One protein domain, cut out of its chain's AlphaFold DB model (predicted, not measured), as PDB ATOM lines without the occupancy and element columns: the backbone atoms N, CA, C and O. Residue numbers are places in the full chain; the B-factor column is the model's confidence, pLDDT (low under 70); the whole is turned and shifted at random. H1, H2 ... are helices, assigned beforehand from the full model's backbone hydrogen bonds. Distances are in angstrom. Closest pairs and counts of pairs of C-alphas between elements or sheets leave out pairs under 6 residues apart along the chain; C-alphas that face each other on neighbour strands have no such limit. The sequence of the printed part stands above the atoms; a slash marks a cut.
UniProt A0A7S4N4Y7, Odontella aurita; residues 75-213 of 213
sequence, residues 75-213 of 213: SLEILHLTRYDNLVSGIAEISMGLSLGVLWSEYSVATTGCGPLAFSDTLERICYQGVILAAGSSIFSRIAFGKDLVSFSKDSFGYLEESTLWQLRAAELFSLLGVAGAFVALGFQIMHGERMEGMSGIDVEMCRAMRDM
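What this domain is: This is residues 75 to 213 of the 213 residues of a protein of Odontella aurita (UniProt A0A7S4N4Y7). Two long helices, H1 and H4, lie side by side along the longest axis, and H2 crosses both. Short H3 packs on H4 and H2 towards one end; short H5 sits at the other end and touches no helix. The 139 printed residues hold five named helices, H1 to H5 in order: all helix, loose, radius of gyration of the C-alphas 18.5 A, spans 63 by 31 by 20 A.

Where its parts are: H1 is residues 75 to 112, 56.1 A long, from C-alpha 75 at (32.675, -0.358, 12.894). H2 is residues 121 to 145, 35.5 A; H3, 149 to 157; H4, 162 to 192, 45.0 A; H5, 204 to 211, ending at (-24.242, -10.523, 5.843).

How they stand to each other: H1 and H4 touch, closest C-alphas Met 96 and Ala 171, 5.0 A, at a shallow tilt of 20 degrees, the same way. H2 touches H1 at a steep tilt of 57 degrees, closest C-alphas Leu 98 and Cys 127, 4.6 A. Every O i to N i+4 pair is within hydrogen-bond range in H2, H3, H4 and H5; in H1, 30 of 34.

The domain as a whole: The printed part has no cut. H4 to H5 is a long link; pLDDT is under 70 at 24 residues, among them 195 to 206.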
ATOM      1  N   SER A  75      33.832  -1.117  13.393       56.19
ATOM      2  CA  SER A  75      32.675  -0.358  12.894       56.19
ATOM      3  C   SER A  75      31.756  -1.208  12.016       56.19
ATOM      4  O   SER A  75      30.554  -0.963  11.965       56.19
ATOM      5  N   LEU A  76      32.318  -2.214  11.341       60.53
ATOM      6  CA  LEU A  76      31.573  -3.100  10.454       60.53
ATOM      7  C   LEU A  76      30.791  -4.164  11.240       60.53
ATOM      8  O   LEU A  76      29.678  -4.508  10.863       60.53
ATOM      9  N   GLU A  77      31.341  -4.620  12.367       62.09
ATOM     10  CA  GLU A  77      30.716  -5.600  13.262       62.09
ATOM     11  C   GLU A  77      29.448  -5.039  13.936       62.09
ATOM     12  O   GLU A  77      28.414  -5.703  13.980       62.09
ATOM     13  N   ILE A  78      29.479  -3.765  14.348       63.56
ATOM     14  CA  ILE A  78      28.327  -3.074  14.957       63.56
ATOM     15  C   ILE A  78      27.183  -2.883  13.945       63.56
ATOM     16  O   ILE A  78      26.005  -3.045  14.275       63.56
ATOM     17  N   LEU A  79      27.514  -2.571  12.687       64.25
ATOM     18  CA  LEU A  79      26.508  -2.396  11.635       64.25
ATOM     19  C   LEU A  79      25.871  -3.732  11.216       64.25
ATOM     20  O   LEU A  79      24.724  -3.765  10.779       64.25
ATOM     21  N   HIS A  80      26.602  -4.837  11.369       64.69
ATOM     22  CA  HIS A  80      26.088  -6.174  11.096       64.69
ATOM     23  C   HIS A  80      25.121  -6.652  12.191       64.69
ATOM     24  O   HIS A  80      24.067  -7.189  11.857       64.69
ATOM     25  N   LEU A  81      25.421  -6.385  13.472       68.44
ATOM     26  CA  LEU A  81      24.534  -6.711  14.603       68.44
ATOM     27  C   LEU A  81      23.159  -6.040  14.456       68.44
ATOM     28  O   LEU A  81      22.133  -6.711  14.389       68.44
ATOM     29  N   THR A  82      23.162  -4.720  14.267       73.88
ATOM     30  CA  THR A  82      21.930  -3.913  14.167       73.88
ATOM     31  C   THR A  82      21.020  -4.308  13.002       73.88
ATOM     32  O   THR A  82      19.810  -4.074  13.040       73.88
ATOM     33  N   ARG A  83      21.562  -4.921  11.943       80.44
ATOM     34  CA  ARG A  83      20.757  -5.379  10.805       80.44
ATOM     35  C   ARG A  83      19.938  -6.626  11.135       80.44
ATOM     36  O   ARG A  83      18.806  -6.733  10.667       80.44
ATOM     37  N   TYR A  84      20.499  -7.552  11.910       84.88
ATOM     38  CA  TYR A  84      19.799  -8.779  12.286       84.88
ATOM     39  C   TYR A  84      18.713  -8.523  13.323       84.88
ATOM     40  O   TYR A  84      17.637  -9.098  13.188       84.88
ATOM     41  N   ASP A  85      18.941  -7.614  14.272       86.56
ATOM     42  CA  ASP A  85      17.935  -7.263  15.281       86.56
ATOM     43  C   ASP A  85      16.645  -6.743  14.635       86.56
ATOM     44  O   ASP A  85      15.560  -7.250  14.910       86.56
ATOM     45  N   ASN A  86      16.761  -5.812  13.681       89.62
ATOM     46  CA  ASN A  86      15.608  -5.275  12.952       89.62
ATOM     47  C   ASN A  86      14.879  -6.343  12.121       89.62
ATOM     48  O   ASN A  86      13.653  -6.333  12.034       89.62
ATOM     49  N   LEU A  87      15.623  -7.273  11.510       89.88
ATOM     50  CA  LEU A  87      15.038  -8.354  10.720       89.88
ATOM     51  C   LEU A  87      14.270  -9.340  11.609       89.88
ATOM     52  O   LEU A  87      13.133  -9.689  11.302       89.88
ATOM     53  N   VAL A  88      14.885  -9.785  12.707       90.25
ATOM     54  CA  VAL A  88      14.286 -10.741  13.648       90.25
ATOM     55  C   VAL A  88      13.083 -10.115  14.352       90.25
ATOM     56  O   VAL A  88      12.043 -10.761  14.448       90.25
ATOM     57  N   SER A  89      13.195  -8.851  14.765       91.88
ATOM     58  CA  SER A  89      12.096  -8.053  15.320       91.88
ATOM     59  C   SER A  89      10.915  -7.966  14.350       91.88
ATOM     60  O   SER A  89       9.797  -8.336  14.706       91.88
ATOM     61  N   GLY A  90      11.162  -7.606  13.083       91.81
ATOM     62  CA  GLY A  90      10.104  -7.523  12.073       91.81
ATOM     63  C   GLY A  90       9.420  -8.866  11.796       91.81
ATOM     64  O   GLY A  90       8.201  -8.925  11.650       91.81
ATOM     65  N   ILE A  91      10.176  -9.971  11.772       91.88
ATOM     66  CA  ILE A  91       9.597 -11.318  11.633       91.88
ATOM     67  C   ILE A  91       8.735 -11.664  12.855       91.88
ATOM     68  O   ILE A  91       7.633 -12.195  12.691       91.88
ATOM     69  N   ALA A  92       9.206 -11.348  14.064       92.12
ATOM     70  CA  ALA A  92       8.457 -11.574  15.294       92.12
ATOM     71  C   ALA A  92       7.138 -10.786  15.289       92.12
ATOM     72  O   ALA A  92       6.082 -11.366  15.536       92.12
ATOM     73  N   GLU A  93       7.168  -9.506  14.924       92.81
ATOM     74  CA  GLU A  93       5.982  -8.648  14.842       92.81
ATOM     75  C   GLU A  93       4.956  -9.171  13.827       92.81
ATOM     76  O   GLU A  93       3.777  -9.322  14.159       92.81
ATOM     77  N   ILE A  94       5.401  -9.549  12.623       93.94
ATOM     78  CA  ILE A  94       4.523 -10.157  11.612       93.94
ATOM     79  C   ILE A  94       3.900 -11.444  12.163       93.94
ATOM     80  O   ILE A  94       2.691 -11.640  12.050       93.94
ATOM     81  N   SER A  95       4.691 -12.312  12.799       94.31
ATOM     82  CA  SER A  95       4.182 -13.575  13.347       94.31
ATOM     83  C   SER A  95       3.171 -13.376  14.485       94.31
ATOM     84  O   SER A  95       2.181 -14.110  14.557       94.31
ATOM     85  N   MET A  96       3.350 -12.348  15.323       93.19
ATOM     86  CA  MET A  96       2.354 -11.957  16.323       93.19
ATOM     87  C   MET A  96       1.066 -11.482  15.660       93.19
ATOM     88  O   MET A  96      -0.010 -11.932  16.045       93.19
ATOM     89  N   GLY A  97       1.162 -10.617  14.646       93.56
ATOM     90  CA  GLY A  97       0.001 -10.115  13.910       93.56
ATOM     91  C   GLY A  97      -0.807 -11.239  13.258       93.56
ATOM     92  O   GLY A  97      -2.031 -11.265  13.371       93.56
ATOM     93  N   LEU A  98      -0.133 -12.219  12.649       94.44
ATOM     94  CA  LEU A  98      -0.788 -13.400  12.074       94.44
ATOM     95  C   LEU A  98      -1.473 -14.253  13.154       94.44
ATOM     96  O   LEU A  98      -2.596 -14.707  12.943       94.44
ATOM     97  N   SER A  99      -0.836 -14.416  14.316       94.06
ATOM     98  CA  SER A  99      -1.394 -15.161  15.456       94.06
ATOM     99  C   SER A  99      -2.625 -14.484  16.055       94.06
ATOM    100  O   SER A  99      -3.624 -15.147  16.324       94.06
ATOM    101  N   LEU A 100      -2.588 -13.159  16.206       92.94
ATOM    102  CA  LEU A 100      -3.743 -12.367  16.626       92.94
ATOM    103  C   LEU A 100      -4.879 -12.442  15.603       92.94
ATOM    104  O   LEU A 100      -6.035 -12.533  15.999       92.94
ATOM    105  N   GLY A 101      -4.559 -12.462  14.305       91.88
ATOM    106  CA  GLY A 101      -5.541 -12.661  13.239       91.88
ATOM    107  C   GLY A 101      -6.271 -14.000  13.352       91.88
ATOM    108  O   GLY A 101      -7.495 -14.026  13.273       91.88
ATOM    109  N   VAL A 102      -5.543 -15.093  13.617       92.50
ATOM    110  CA  VAL A 102      -6.157 -16.410  13.870       92.50
ATOM    111  C   VAL A 102      -7.034 -16.371  15.119       92.50
ATOM    112  O   VAL A 102      -8.194 -16.748  15.047       92.50
ATOM    113  N   LEU A 103      -6.525 -15.854  16.242       90.81
ATOM    114  CA  LEU A 103      -7.303 -15.759  17.483       90.81
ATOM    115  C   LEU A 103      -8.583 -14.931  17.309       90.81
ATOM    116  O   LEU A 103      -9.624 -15.295  17.847       90.81
ATOM    117  N   TRP A 104      -8.517 -13.836  16.549       91.50
ATOM    118  CA  TRP A 104      -9.683 -13.022  16.224       91.50
ATOM    119  C   TRP A 104     -10.684 -13.770  15.336       91.50
ATOM    120  O   TRP A 104     -11.894 -13.655  15.557       91.50
ATOM    121  N   SER A 105     -10.200 -14.549  14.361       89.81
ATOM    122  CA  SER A 105     -11.064 -15.386  13.521       89.81
ATOM    123  C   SER A 105     -11.799 -16.427  14.360       89.81
ATOM    124  O   SER A 105     -13.026 -16.460  14.352       89.81
ATOM    125  N   GLU A 106     -11.070 -17.176  15.190       87.44
ATOM    126  CA  GLU A 106     -11.649 -18.198  16.072       87.44
ATOM    127  C   GLU A 106     -12.624 -17.602  17.087       87.44
ATOM    128  O   GLU A 106     -13.690 -18.157  17.337       87.44
ATOM    129  N   TYR A 107     -12.295 -16.440  17.656       88.12
ATOM    130  CA  TYR A 107     -13.200 -15.727  18.552       88.12
ATOM    131  C   TYR A 107     -14.508 -15.338  17.850       88.12
ATOM    132  O   TYR A 107     -15.589 -15.468  18.427       88.12
ATOM    133  N   SER A 108     -14.428 -14.890  16.596       87.00
ATOM    134  CA  SER A 108     -15.608 -14.527  15.804       87.00
ATOM    135  C   SER A 108     -16.469 -15.754  15.509       87.00
ATOM    136  O   SER A 108     -17.679 -15.711  15.732       87.00
ATOM    137  N   VAL A 109     -15.846 -16.871  15.122       83.31
ATOM    138  CA  VAL A 109     -16.541 -18.144  14.882       83.31
ATOM    139  C   VAL A 109     -17.194 -18.653  16.163       83.31
ATOM    140  O   VAL A 109     -18.372 -18.991  16.153       83.31
ATOM    141  N   ALA A 110     -16.491 -18.628  17.295       81.88
ATOM    142  CA  ALA A 110     -17.028 -19.096  18.570       81.88
ATOM    143  C   ALA A 110     -18.201 -18.244  19.089       81.88
ATOM    144  O   ALA A 110     -19.085 -18.762  19.767       81.88
ATOM    145  N   THR A 111     -18.207 -16.938  18.811       83.69
ATOM    146  CA  THR A 111     -19.243 -16.020  19.315       83.69
ATOM    147  C   THR A 111     -20.437 -15.883  18.383       83.69
ATOM    148  O   THR A 111     -21.565 -15.762  18.857       83.69
ATOM    149  N   THR A 112     -20.204 -15.877  17.073       81.75
ATOM    150  CA  THR A 112     -21.248 -15.620  16.071       81.75
ATOM    151  C   THR A 112     -21.645 -16.863  15.280       81.75
ATOM    152  O   THR A 112     -22.614 -16.814  14.532       81.75
ATOM    153  N   GLY A 113     -20.903 -17.967  15.405       76.00
ATOM    154  CA  GLY A 113     -21.004 -19.113  14.495       76.00
ATOM    155  C   GLY A 113     -20.463 -18.814  13.091       76.00
ATOM    156  O   GLY A 113     -20.535 -19.660  12.204       76.00
ATOM    157  N   CYS A 114     -19.922 -17.611  12.875       77.31
ATOM    158  CA  CYS A 114     -19.484 -17.113  11.582       77.31
ATOM    159  C   CYS A 114     -18.085 -16.504  11.627       77.31
ATOM    160  O   CYS A 114     -17.629 -15.980  12.641       77.31
ATOM    161  N   GLY A 115     -17.397 -16.558  10.485       77.25
ATOM    162  CA  GLY A 115     -16.111 -15.890  10.319       77.25
ATOM    163  C   GLY A 115     -16.229 -14.359  10.435       77.25
ATOM    164  O   GLY A 115     -17.307 -13.787  10.250       77.25
ATOM    165  N   PRO A 116     -15.122 -13.660  10.729       82.38
ATOM    166  CA  PRO A 116     -15.109 -12.207  10.880       82.38
ATOM    167  C   PRO A 116     -15.498 -11.473   9.579       82.38
ATOM    168  O   PRO A 116     -14.785 -11.527   8.583       82.38
ATOM    169  N   LEU A 117     -16.584 -10.684   9.612       80.31
ATOM    170  CA  LEU A 117     -17.141  -9.974   8.439       80.31
ATOM    171  C   LEU A 117     -16.169  -8.989   7.762       80.31
ATOM    172  O   LEU A 117     -16.264  -8.739   6.562       80.31
ATOM    173  N   ALA A 118     -15.246  -8.405   8.531       82.62
ATOM    174  CA  ALA A 118     -14.258  -7.442   8.039       82.62
ATOM    175  C   ALA A 118     -12.949  -8.100   7.564       82.62
ATOM    176  O   ALA A 118     -12.002  -7.399   7.202       82.62
ATOM    177  N   PHE A 119     -12.869  -9.431   7.580       81.62
ATOM    178  CA  PHE A 119     -11.668 -10.176   7.228       81.62
ATOM    179  C   PHE A 119     -11.870 -10.893   5.895       81.62
ATOM    180  O   PHE A 119     -12.869 -11.567   5.678       81.62
ATOM    181  N   SER A 120     -10.925 -10.740   4.969       86.19
ATOM    182  CA  SER A 120     -11.004 -11.461   3.696       86.19
ATOM    183  C   SER A 120     -10.568 -12.920   3.865       86.19
ATOM    184  O   SER A 120      -9.529 -13.155   4.485       86.19
ATOM    185  N   ASP A 121     -11.235 -13.857   3.185       83.19
ATOM    186  CA  ASP A 121     -10.875 -15.288   3.164       83.19
ATOM    187  C   ASP A 121      -9.393 -15.531   2.825       83.19
ATOM    188  O   ASP A 121      -8.759 -16.473   3.299       83.19
ATOM    189  N   THR A 122      -8.812 -14.681   1.969       86.19
ATOM    190  CA  THR A 122      -7.391 -14.779   1.596       86.19
ATOM    191  C   THR A 122      -6.485 -14.460   2.783       86.19
ATOM    192  O   THR A 122      -5.506 -15.166   3.013       86.19
ATOM    193  N   LEU A 123      -6.807 -13.404   3.533       87.31
ATOM    194  CA  LEU A 123      -6.042 -12.977   4.701       87.31
ATOM    195  C   LEU A 123      -6.159 -14.007   5.826       87.31
ATOM    196  O   LEU A 123      -5.147 -14.367   6.413       87.31
ATOM    197  N   GLU A 124      -7.357 -14.551   6.043       87.31
ATOM    198  CA  GLU A 124      -7.602 -15.654   6.978       87.31
ATOM    199  C   GLU A 124      -6.694 -16.846   6.697       87.31
ATOM    200  O   GLU A 124      -5.923 -17.272   7.557       87.31
ATOM    201  N   ARG A 125      -6.688 -17.327   5.450       88.31
ATOM    202  CA  ARG A 125      -5.826 -18.441   5.039       88.31
ATOM    203  C   ARG A 125      -4.345 -18.145   5.251       88.31
ATOM    204  O   ARG A 125      -3.612 -19.036   5.671       88.31
ATOM    205  N   ILE A 126      -3.902 -16.917   4.973       91.38
ATOM    206  CA  ILE A 126      -2.511 -16.500   5.199       91.38
ATOM    207  C   ILE A 126      -2.185 -16.493   6.696       91.38
ATOM    208  O   ILE A 126      -1.119 -16.973   7.077       91.38
ATOM    209  N   CYS A 127      -3.092 -16.007   7.546       92.88
ATOM    210  CA  CYS A 127      -2.941 -16.037   8.999       92.88
ATOM    211  C   CYS A 127      -2.792 -17.472   9.511       92.88
ATOM    212  O   CYS A 127      -1.798 -17.769  10.175       92.88
ATOM    213  N   TYR A 128      -3.688 -18.386   9.126       90.88
ATOM    214  CA  TYR A 128      -3.588 -19.797   9.517       90.88
ATOM    215  C   TYR A 128      -2.292 -20.451   9.033       90.88
ATOM    216  O   TYR A 128      -1.583 -21.078   9.819       90.88
ATOM    217  N   GLN A 129      -1.939 -20.278   7.756       92.88
ATOM    218  CA  GLN A 129      -0.699 -20.834   7.204       92.88
ATOM    219  C   GLN A 129       0.536 -20.284   7.922       92.88
ATOM    220  O   GLN A 129       1.442 -21.043   8.262       92.88
ATOM    221  N   GLY A 130       0.565 -18.979   8.184       93.12
ATOM    222  CA  GLY A 130       1.658 -18.327   8.890       93.12
ATOM    223  C   GLY A 130       1.815 -18.822  10.324       93.12
ATOM    224  O   GLY A 130       2.932 -19.119  10.739       93.12
ATOM    225  N   VAL A 131       0.711 -18.977  11.060       94.56
ATOM    226  CA  VAL A 131       0.719 -19.508  12.433       94.56
ATOM    227  C   VAL A 131       1.199 -20.955  12.468       94.56
ATOM    228  O   VAL A 131       2.040 -21.287  13.300       94.56
ATOM    229  N   ILE A 132       0.742 -21.801  11.539       92.69
ATOM    230  CA  ILE A 132       1.202 -23.195  11.433       92.69
ATOM    231  C   ILE A 132       2.707 -23.249  11.153       92.69
ATOM    232  O   ILE A 132       3.420 -24.027  11.782       92.69
ATOM    233  N   LEU A 133       3.209 -22.409  10.243       92.94
ATOM    234  CA  LEU A 133       4.641 -22.335   9.949       92.94
ATOM    235  C   LEU A 133       5.444 -21.830  11.154       92.94
ATOM    236  O   LEU A 133       6.485 -22.406  11.472       92.94
ATOM    237  N   ALA A 134       4.964 -20.798  11.852       91.94
ATOM    238  CA  ALA A 134       5.625 -20.242  13.030       91.94
ATOM    239  C   ALA A 134       5.680 -21.261  14.182       91.94
ATOM    240  O   ALA A 134       6.769 -21.593  14.658       91.94
ATOM    241  N   ALA A 135       4.539 -21.837  14.562       93.00
ATOM    242  CA  ALA A 135       4.455 -22.855  15.609       93.00
ATOM    243  C   ALA A 135       5.238 -24.123  15.230       93.00
ATOM    244  O   ALA A 135       5.990 -24.663  16.042       93.00
ATOM    245  N   GLY A 136       5.132 -24.556  13.971       91.94
ATOM    246  CA  GLY A 136       5.895 -25.676  13.430       91.94
ATOM    247  C   GLY A 136       7.402 -25.443  13.513       91.94
ATOM    248  O   GLY A 136       8.129 -26.345  13.913       91.94
ATOM    249  N   SER A 137       7.876 -24.229  13.216       90.19
ATOM    250  CA  SER A 137       9.297 -23.880  13.321       90.19
ATOM    251  C   SER A 137       9.806 -23.869  14.769       90.19
ATOM    252  O   SER A 137      10.901 -24.369  15.030       90.19
ATOM    253  N   SER A 138       8.995 -23.391  15.721       91.50
ATOM    254  CA  SER A 138       9.302 -23.446  17.158       91.50
ATOM    255  C   SER A 138       9.438 -24.893  17.640       91.50
ATOM    256  O   SER A 138      10.471 -25.266  18.201       91.50
ATOM    257  N   ILE A 139       8.444 -25.737  17.355       90.81
ATOM    258  CA  ILE A 139       8.457 -27.150  17.756       90.81
ATOM    259  C   ILE A 139       9.610 -27.889  17.069       90.81
ATOM    260  O   ILE A 139      10.339 -28.643  17.716       90.81
ATOM    261  N   PHE A 140       9.826 -27.634  15.778       91.88
ATOM    262  CA  PHE A 140      10.930 -28.217  15.028       91.88
ATOM    263  C   PHE A 140      12.288 -27.844  15.628       91.88
ATOM    264  O   PHE A 140      13.123 -28.729  15.791       91.88
ATOM    265  N   SER A 141      12.504 -26.585  16.029       91.81
ATOM    266  CA  SER A 141      13.745 -26.168  16.697       91.81
ATOM    267  C   SER A 141      14.000 -26.973  17.971       91.81
ATOM    268  O   SER A 141      15.111 -27.461  18.197       91.81
ATOM    269  N   ARG A 142      12.958 -27.174  18.785       91.94
ATOM    270  CA  ARG A 142      13.063 -27.940  20.032       91.94
ATOM    271  C   ARG A 142      13.393 -29.407  19.773       91.94
ATOM    272  O   ARG A 142      14.218 -29.966  20.484       91.94
ATOM    273  N   ILE A 143      12.801 -30.018  18.750       93.69
ATOM    274  CA  ILE A 143      13.040 -31.428  18.409       93.69
ATOM    275  C   ILE A 143      14.415 -31.619  17.757       93.69
ATOM    276  O   ILE A 143      15.165 -32.506  18.152       93.69
ATOM    277  N   ALA A 144      14.749 -30.798  16.760       94.00
ATOM    278  CA  ALA A 144      15.959 -30.960  15.959       94.00
ATOM    279  C   ALA A 144      17.227 -30.542  16.714       94.00
ATOM    280  O   ALA A 144      18.263 -31.190  16.576       94.00
ATOM    281  N   PHE A 145      17.153 -29.472  17.513       92.31
ATOM    282  CA  PHE A 145      18.319 -28.895  18.187       92.31
ATOM    283  C   PHE A 145      18.285 -29.029  19.712       92.31
ATOM    284  O   PHE A 145      19.277 -28.696  20.361       92.31
ATOM    285  N   GLY A 146      17.176 -29.484  20.305       93.06
ATOM    286  CA  GLY A 146      17.020 -29.531  21.764       93.06
ATOM    287  C   GLY A 146      16.969 -28.143  22.411       93.06
ATOM    288  O   GLY A 146      17.256 -28.013  23.598       93.06
ATOM    289  N   LYS A 147      16.679 -27.095  21.628       92.56
ATOM    290  CA  LYS A 147      16.738 -25.691  22.055       92.56
ATOM    291  C   LYS A 147      15.489 -24.933  21.624       92.56
ATOM    292  O   LYS A 147      15.004 -25.095  20.503       92.56
ATOM    293  N   ASP A 148      15.023 -24.053  22.505       90.94
ATOM    294  CA  ASP A 148      13.968 -23.090  22.190       90.94
ATOM    295  C   ASP A 148      14.426 -22.099  21.116       90.94
ATOM    296  O   ASP A 148      15.623 -21.823  20.979       90.94
ATOM    297  N   LEU A 149      13.464 -21.514  20.397       87.75
ATOM    298  CA  LEU A 149      13.725 -20.603  19.279       87.75
ATOM    299  C   LEU A 149      14.597 -19.409  19.704       87.75
ATOM    300  O   LEU A 149      15.514 -19.009  18.999       87.75
ATOM    301  N   VAL A 150      14.376 -18.900  20.918       91.25
ATOM    302  CA  VAL A 150      15.143 -17.801  21.526       91.25
ATOM    303  C   VAL A 150      16.613 -18.172  21.726       91.25
ATOM    304  O   VAL A 150      17.505 -17.381  21.423       91.25
ATOM    305  N   SER A 151      16.871 -19.369  22.252       91.56
ATOM    306  CA  SER A 151      18.228 -19.864  22.495       91.56
ATOM    307  C   SER A 151      18.934 -20.155  21.173       91.56
ATOM    308  O   SER A 151      20.094 -19.793  20.998       91.56
ATOM    309  N   PHE A 152      18.207 -20.728  20.211       90.56
ATOM    310  CA  PHE A 152      18.698 -20.957  18.858       90.56
ATOM    311  C   PHE A 152      19.073 -19.648  18.143       90.56
ATOM    312  O   PHE A 152      20.129 -19.574  17.511       90.56
ATOM    313  N   SER A 153      18.259 -18.597  18.279       89.81
ATOM    314  CA  SER A 153      18.546 -17.282  17.697       89.81
ATOM    315  C   SER A 153      19.781 -16.624  18.306       89.81
ATOM    316  O   SER A 153      20.580 -16.063  17.559       89.81
ATOM    317  N   LYS A 154      19.989 -16.735  19.625       90.75
ATOM    318  CA  LYS A 154      21.218 -16.243  20.276       90.75
ATOM    319  C   LYS A 154      22.466 -16.943  19.746       90.75
ATOM    320  O   LYS A 154      23.460 -16.291  19.445       90.75
ATOM    321  N   ASP A 155      22.402 -18.262  19.589       90.81
ATOM    322  CA  ASP A 155      23.539 -19.040  19.096       90.81
ATOM    323  C   ASP A 155      23.829 -18.769  17.608       90.81
ATOM    324  O   ASP A 155      24.986 -18.793  17.193       90.81
ATOM    325  N   SER A 156      22.790 -18.502  16.807       89.12
ATOM    326  CA  SER A 156      22.911 -18.326  15.352       89.12
ATOM    327  C   SER A 156      23.267 -16.899  14.931       89.12
ATOM    328  O   SER A 156      24.051 -16.716  14.002       89.12
ATOM    329  N   PHE A 157      22.686 -15.887  15.582       87.06
ATOM    330  CA  PHE A 157      22.840 -14.476  15.199       87.06
ATOM    331  C   PHE A 157      23.709 -13.672  16.178       87.06
ATOM    332  O   PHE A 157      24.076 -12.539  15.872       87.06
ATOM    333  N   GLY A 158      24.085 -14.250  17.322       87.12
ATOM    334  CA  GLY A 158      24.926 -13.610  18.329       87.12
ATOM    335  C   GLY A 158      24.129 -12.877  19.411       87.12
ATOM    336  O   GLY A 158      23.082 -13.332  19.869       87.12
ATOM    337  N   TYR A 159      24.663 -11.751  19.881       86.94
ATOM    338  CA  TYR A 159      24.062 -10.976  20.968       86.94
ATOM    339  C   TYR A 159      22.901 -10.123  20.427       86.94
ATOM    340  O   TYR A 159      23.142  -9.046  19.893       86.94
ATOM    341  N   LEU A 160      21.663 -10.622  20.539       87.75
ATOM    342  CA  LEU A 160      20.455  -9.845  20.225       87.75
ATOM    343  C   LEU A 160      20.054  -8.935  21.391       87.75
ATOM    344  O   LEU A 160      20.294  -9.257  22.560       87.75
ATOM    345  N   GLU A 161      19.364  -7.843  21.067       90.44
ATOM    346  CA  GLU A 161      18.751  -6.949  22.053       90.44
ATOM    347  C   GLU A 161      17.685  -7.675  22.904       90.44
ATOM    348  O   GLU A 161      16.932  -8.528  22.419       90.44
ATOM    349  N   GLU A 162      17.585  -7.340  24.197       90.31
ATOM    350  CA  GLU A 162      16.606  -7.966  25.104       90.31
ATOM    351  C   GLU A 162      15.152  -7.739  24.665       90.31
ATOM    352  O   GLU A 162      14.310  -8.625  24.839       90.31
ATOM    353  N   SER A 163      14.871  -6.593  24.041       90.94
ATOM    354  CA  SER A 163      13.564  -6.249  23.477       90.94
ATOM    355  C   SER A 163      13.147  -7.235  22.378       90.94
ATOM    356  O   SER A 163      12.045  -7.789  22.423       90.94
ATOM    357  N   THR A 164      14.049  -7.547  21.446       91.50
ATOM    358  CA  THR A 164      13.826  -8.519  20.365       91.50
ATOM    359  C   THR A 164      13.657  -9.937  20.901       91.50
ATOM    360  O   THR A 164      12.813 -10.695  20.423       91.50
ATOM    361  N   LEU A 165      14.410 -10.313  21.939       91.81
ATOM    362  CA  LEU A 165      14.264 -11.624  22.580       91.81
ATOM    363  C   LEU A 165      12.897 -11.784  23.250       91.81
ATOM    364  O   LEU A 165      12.294 -12.858  23.176       91.81
ATOM    365  N   TRP A 166      12.400 -10.727  23.893       93.31
ATOM    366  CA  TRP A 166      11.058 -10.714  24.464       93.31
ATOM    367  C   TRP A 166       9.984 -10.836  23.380       93.31
ATOM    368  O   TRP A 166       9.063 -11.642  23.523       93.31
ATOM    369  N   GLN A 167      10.131 -10.112  22.268       93.12
ATOM    370  CA  GLN A 167       9.229 -10.237  21.125       93.12
ATOM    371  C   GLN A 167       9.214 -11.664  20.571       93.12
ATOM    372  O   GLN A 167       8.146 -12.215  20.332       93.12
ATOM    373  N   LEU A 168      10.371 -12.312  20.434       92.19
ATOM    374  CA  LEU A 168      10.434 -13.686  19.938       92.19
ATOM    375  C   LEU A 168       9.694 -14.670  20.864       92.19
ATOM    376  O   LEU A 168       8.969 -15.538  20.386       92.19
ATOM    377  N   ARG A 169       9.821 -14.497  22.189       93.38
ATOM    378  CA  ARG A 169       9.076 -15.294  23.185       93.38
ATOM    379  C   ARG A 169       7.576 -15.081  23.091       93.38
ATOM    380  O   ARG A 169       6.817 -16.044  23.143       93.38
ATOM    381  N   ALA A 170       7.151 -13.827  22.981       92.44
ATOM    382  CA  ALA A 170       5.742 -13.500  22.847       92.44
ATOM    383  C   ALA A 170       5.176 -14.066  21.535       92.44
ATOM    384  O   ALA A 170       4.119 -14.684  21.557       92.44
ATOM    385  N   ALA A 171       5.905 -13.954  20.421       92.50
ATOM    386  CA  ALA A 171       5.526 -14.524  19.132       92.50
ATOM    387  C   ALA A 171       5.359 -16.048  19.205       92.50
ATOM    388  O   ALA A 171       4.347 -16.588  18.759       92.50
ATOM    389  N   GLU A 172       6.317 -16.738  19.827       92.44
ATOM    390  CA  GLU A 172       6.249 -18.178  20.063       92.44
ATOM    391  C   GLU A 172       5.012 -18.549  20.895       92.44
ATOM    392  O   GLU A 172       4.233 -19.412  20.487       92.44
ATOM    393  N   LEU A 173       4.764 -17.846  22.005       93.44
ATOM    394  CA  LEU A 173       3.593 -18.072  22.853       93.44
ATOM    395  C   LEU A 173       2.274 -17.836  22.103       93.44
ATOM    396  O   LEU A 173       1.377 -18.675  22.176       93.44
ATOM    397  N   PHE A 174       2.153 -16.728  21.368       92.44
ATOM    398  CA  PHE A 174       0.951 -16.410  20.596       92.44
ATOM    399  C   PHE A 174       0.698 -17.428  19.488       92.44
ATOM    400  O   PHE A 174      -0.452 -17.809  19.282       92.44
ATOM    401  N   SER A 175       1.743 -17.916  18.819       91.00
ATOM    402  CA  SER A 175       1.589 -18.949  17.792       91.00
ATOM    403  C   SER A 175       1.068 -20.266  18.380       91.00
ATOM    404  O   SER A 175       0.146 -20.861  17.827       91.00
ATOM    405  N   LEU A 176       1.576 -20.682  19.547       90.19
ATOM    406  CA  LEU A 176       1.091 -21.870  20.254       90.19
ATOM    407  C   LEU A 176      -0.352 -21.696  20.740       90.19
ATOM    408  O   LEU A 176      -1.155 -22.618  20.603       90.19
ATOM    409  N   LEU A 177      -0.698 -20.516  21.265       90.94
ATOM    410  CA  LEU A 177      -2.067 -20.188  21.666       90.94
ATOM    411  C   LEU A 177      -3.023 -20.161  20.473       90.94
ATOM    412  O   LEU A 177      -4.136 -20.655  20.599       90.94
ATOM    413  N   GLY A 178      -2.598 -19.636  19.323       88.31
ATOM    414  CA  GLY A 178      -3.391 -19.638  18.094       88.31
ATOM    415  C   GLY A 178      -3.705 -21.057  17.624       88.31
ATOM    416  O   GLY A 178      -4.860 -21.373  17.353       88.31
ATOM    417  N   VAL A 179      -2.702 -21.944  17.616       88.81
ATOM    418  CA  VAL A 179      -2.904 -23.365  17.285       88.81
ATOM    419  C   VAL A 179      -3.832 -24.043  18.295       88.81
ATOM    420  O   VAL A 179      -4.774 -24.723  17.896       88.81
ATOM    421  N   ALA A 180      -3.607 -23.852  19.597       88.94
ATOM    422  CA  ALA A 180      -4.463 -24.422  20.635       88.94
ATOM    423  C   ALA A 180      -5.910 -23.905  20.539       88.94
ATOM    424  O   ALA A 180      -6.847 -24.690  20.661       88.94
ATOM    425  N   GLY A 181      -6.088 -22.610  20.270       84.69
ATOM    426  CA  GLY A 181      -7.385 -21.973  20.062       84.69
ATOM    427  C   GLY A 181      -8.151 -22.593  18.897       84.69
ATOM    428  O   GLY A 181      -9.309 -22.958  19.075       84.69
ATOM    429  N   ALA A 182      -7.484 -22.824  17.763       85.19
ATOM    430  CA  ALA A 182      -8.087 -23.498  16.614       85.19
ATOM    431  C   ALA A 182      -8.566 -24.925  16.954       85.19
ATOM    432  O   ALA A 182      -9.662 -25.326  16.570       85.19
ATOM    433  N   PHE A 183      -7.798 -25.693  17.738       86.56
ATOM    434  CA  PHE A 183      -8.240 -27.016  18.202       86.56
ATOM    435  C   PHE A 183      -9.438 -26.946  19.158       86.56
ATOM    436  O   PHE A 183     -10.317 -27.806  19.100       86.56
ATOM    437  N   VAL A 184      -9.481 -25.943  20.039       86.31
ATOM    438  CA  VAL A 184     -10.610 -25.734  20.959       86.31
ATOM    439  C   VAL A 184     -11.874 -25.366  20.185       86.31
ATOM    440  O   VAL A 184     -12.924 -25.951  20.446       86.31
ATOM    441  N   ALA A 185     -11.772 -24.458  19.215       81.94
ATOM    442  CA  ALA A 185     -12.886 -24.074  18.356       81.94
ATOM    443  C   ALA A 185     -13.417 -25.273  17.559       81.94
ATOM    444  O   ALA A 185     -14.615 -25.554  17.596       81.94
ATOM    445  N   LEU A 186     -12.523 -26.063  16.957       81.94
ATOM    446  CA  LEU A 186     -12.888 -27.301  16.269       81.94
ATOM    447  C   LEU A 186     -13.608 -28.287  17.206       81.94
ATOM    448  O   LEU A 186     -14.624 -28.876  16.841       81.94
ATOM    449  N   GLY A 187     -13.109 -28.457  18.434       83.00
ATOM    450  CA  GLY A 187     -13.746 -29.307  19.441       83.00
ATOM    451  C   GLY A 187     -15.152 -28.831  19.810       83.00
ATOM    452  O   GLY A 187     -16.062 -29.649  19.950       83.00
ATOM    453  N   PHE A 188     -15.352 -27.517  19.914       81.75
ATOM    454  CA  PHE A 188     -16.657 -26.926  20.193       81.75
ATOM    455  C   PHE A 188     -17.656 -27.179  19.056       81.75
ATOM    456  O   PHE A 188     -18.785 -27.592  19.329       81.75
ATOM    457  N   GLN A 189     -17.229 -27.026  17.800       79.25
ATOM    458  CA  GLN A 189     -18.056 -27.301  16.618       79.25
ATOM    459  C   GLN A 189     -18.479 -28.778  16.541       79.25
ATOM    460  O   GLN A 189     -19.649 -29.081  16.300       79.25
ATOM    461  N   ILE A 190     -17.559 -29.714  16.825       83.44
ATOM    462  CA  ILE A 190     -17.861 -31.159  16.853       83.44
ATOM    463  C   ILE A 190     -18.933 -31.476  17.906       83.44
ATOM    464  O   ILE A 190     -19.848 -32.254  17.640       83.44
ATOM    465  N   MET A 191     -18.842 -30.866  19.092       84.81
ATOM    466  CA  MET A 191     -19.790 -31.101  20.188       84.81
ATOM    467  C   MET A 191     -21.203 -30.582  19.892       84.81
ATOM    468  O   MET A 191     -22.170 -31.172  20.371       84.81
ATOM    469  N   HIS A 192     -21.334 -29.514  19.100       81.94
ATOM    470  CA  HIS A 192     -22.634 -28.949  18.713       81.94
ATOM    471  C   HIS A 192     -23.246 -29.627  17.480       81.94
ATOM    472  O   HIS A 192     -24.387 -29.338  17.123       81.94
ATOM    473  N   GLY A 193     -22.530 -30.570  16.856       78.94
ATOM    474  CA  GLY A 193     -23.011 -31.285  15.675       78.94
ATOM    475  C   GLY A 193     -23.119 -30.398  14.436       78.94
ATOM    476  O   GLY A 193     -23.892 -30.716  13.529       78.94
ATOM    477  N   GLU A 194     -22.368 -29.295  14.392       73.12
ATOM    478  CA  GLU A 194     -22.337 -28.415  13.229       73.12
ATOM    479  C   GLU A 194     -21.783 -29.179  12.021       73.12
ATOM    480  O   GLU A 194     -20.760 -29.873  12.088       73.12
ATOM    481  N   ARG A 195     -22.498 -29.097  10.894       63.28
ATOM    482  CA  ARG A 195     -22.055 -29.719   9.649       63.28
ATOM    483  C   ARG A 195     -20.880 -28.920   9.105       63.28
ATOM    484  O   ARG A 195     -21.059 -27.858   8.525       63.28
ATOM    485  N   MET A 196     -19.678 -29.463   9.260       60.91
ATOM    486  CA  MET A 196     -18.477 -28.884   8.666       60.91
ATOM    487  C   MET A 196     -18.489 -29.074   7.144       60.91
ATOM    488  O   MET A 196     -17.966 -30.056   6.614       60.91
ATOM    489  N   GLU A 197     -19.101 -28.140   6.418       56.59
ATOM    490  CA  GLU A 197     -19.017 -28.102   4.960       56.59
ATOM    491  C   GLU A 197     -17.696 -27.445   4.524       56.59
ATOM    492  O   GLU A 197     -17.578 -26.237   4.335       56.59
ATOM    493  N   GLY A 198     -16.653 -28.271   4.375       59.78
ATOM    494  CA  GLY A 198     -15.320 -27.863   3.912       59.78
ATOM    495  C   GLY A 198     -14.256 -27.806   5.015       59.78
ATOM    496  O   GLY A 198     -14.511 -28.132   6.168       59.78
ATOM    497  N   MET A 199     -13.031 -27.394   4.662       51.97
ATOM    498  CA  MET A 199     -11.888 -27.338   5.600       51.97
ATOM    499  C   MET A 199     -12.005 -26.250   6.684       51.97
ATOM    500  O   MET A 199     -11.135 -26.172   7.542       51.97
ATOM    501  N   SER A 200     -13.035 -25.401   6.629       55.69
ATOM    502  CA  SER A 200     -13.175 -24.234   7.509       55.69
ATOM    503  C   SER A 200     -14.157 -24.433   8.665       55.69
ATOM    504  O   SER A 200     -14.162 -23.612   9.570       55.69
ATOM    505  N   GLY A 201     -15.017 -25.462   8.625       55.31
ATOM    506  CA  GLY A 201     -16.045 -25.672   9.657       55.31
ATOM    507  C   GLY A 201     -17.112 -24.568   9.757       55.31
ATOM    508  O   GLY A 201     -17.834 -24.531  10.740       55.31
ATOM    509  N   ILE A 202     -17.212 -23.672   8.766       62.91
ATOM    510  CA  ILE A 202     -18.151 -22.538   8.762       62.91
ATOM    511  C   ILE A 202     -19.424 -22.922   8.001       62.91
ATOM    512  O   ILE A 202     -19.342 -23.354   6.848       62.91
ATOM    513  N   ASP A 203     -20.593 -22.695   8.607       66.56
ATOM    514  CA  ASP A 203     -21.886 -22.767   7.921       66.56
ATOM    515  C   ASP A 203     -22.040 -21.565   6.975       66.56
ATOM    516  O   ASP A 203     -22.413 -20.449   7.353       66.56
ATOM    517  N   VAL A 204     -21.701 -21.792   5.707       67.06
ATOM    518  CA  VAL A 204     -21.696 -20.756   4.669       67.06
ATOM    519  C   VAL A 204     -23.098 -20.181   4.438       67.06
ATOM    520  O   VAL A 204     -23.214 -19.011   4.072       67.06
ATOM    521  N   GLU A 205     -24.162 -20.963   4.649       67.50
ATOM    522  CA  GLU A 205     -25.540 -20.496   4.473       67.50
ATOM    523  C   GLU A 205     -25.948 -19.551   5.604       67.50
ATOM    524  O   GLU A 205     -26.450 -18.455   5.326       67.50
ATOM    525  N   MET A 206     -25.654 -19.906   6.859       69.56
ATOM    526  CA  MET A 206     -25.929 -19.043   8.014       69.56
ATOM    527  C   MET A 206     -25.166 -17.716   7.925       69.56
ATOM    528  O   MET A 206     -25.734 -16.641   8.141       69.56
ATOM    529  N   CYS A 207     -23.894 -17.760   7.536       72.50
ATOM    530  CA  CYS A 207     -23.076 -16.549   7.452       72.50
ATOM    531  C   CYS A 207     -23.459 -15.650   6.283       72.50
ATOM    532  O   CYS A 207     -23.363 -14.423   6.380       72.50
ATOM    533  N   ARG A 208     -23.952 -16.234   5.191       69.69
ATOM    534  CA  ARG A 208     -24.527 -15.462   4.092       69.69
ATOM    535  C   ARG A 208     -25.802 -14.745   4.527       69.69
ATOM    536  O   ARG A 208     -25.967 -13.580   4.185       69.69
ATOM    537  N   ALA A 209     -26.642 -15.397   5.334       69.31
ATOM    538  CA  ALA A 209     -27.851 -14.784   5.873       69.31
ATOM    539  C   ALA A 209     -27.552 -13.596   6.804       69.31
ATOM    540  O   ALA A 209     -28.231 -12.581   6.703       69.31
ATOM    541  N   MET A 210     -26.522 -13.672   7.661       69.69
ATOM    542  CA  MET A 210     -26.138 -12.539   8.524       69.69
ATOM    543  C   MET A 210     -25.553 -11.350   7.758       69.69
ATOM    544  O   MET A 210     -25.715 -10.213   8.184       69.69
ATOM    545  N   ARG A 211     -24.849 -11.592   6.648       67.12
ATOM    546  CA  ARG A 211     -24.242 -10.523   5.843       67.12
ATOM    547  C   ARG A 211     -25.280  -9.671   5.102       67.12
ATOM    548  O   ARG A 211     -24.996  -8.515   4.795       67.12
ATOM    549  N   ASP A 212     -26.425 -10.258   4.774       72.56
ATOM    550  CA  ASP A 212     -27.481  -9.610   3.992       72.56
ATOM    551  C   ASP A 212     -28.522  -8.871   4.872       72.56
ATOM    552  O   ASP A 212     -29.462  -8.288   4.326       72.56
ATOM    553  N   MET A 213     -28.360  -8.880   6.206       59.97
ATOM    554  CA  MET A 213     -29.151  -8.084   7.167       59.97
ATOM    555  C   MET A 213     -28.507  -6.724   7.447       59.97
ATOM    556  O   MET A 213     -29.277  -5.744   7.573       59.97
TER     557      MET A 213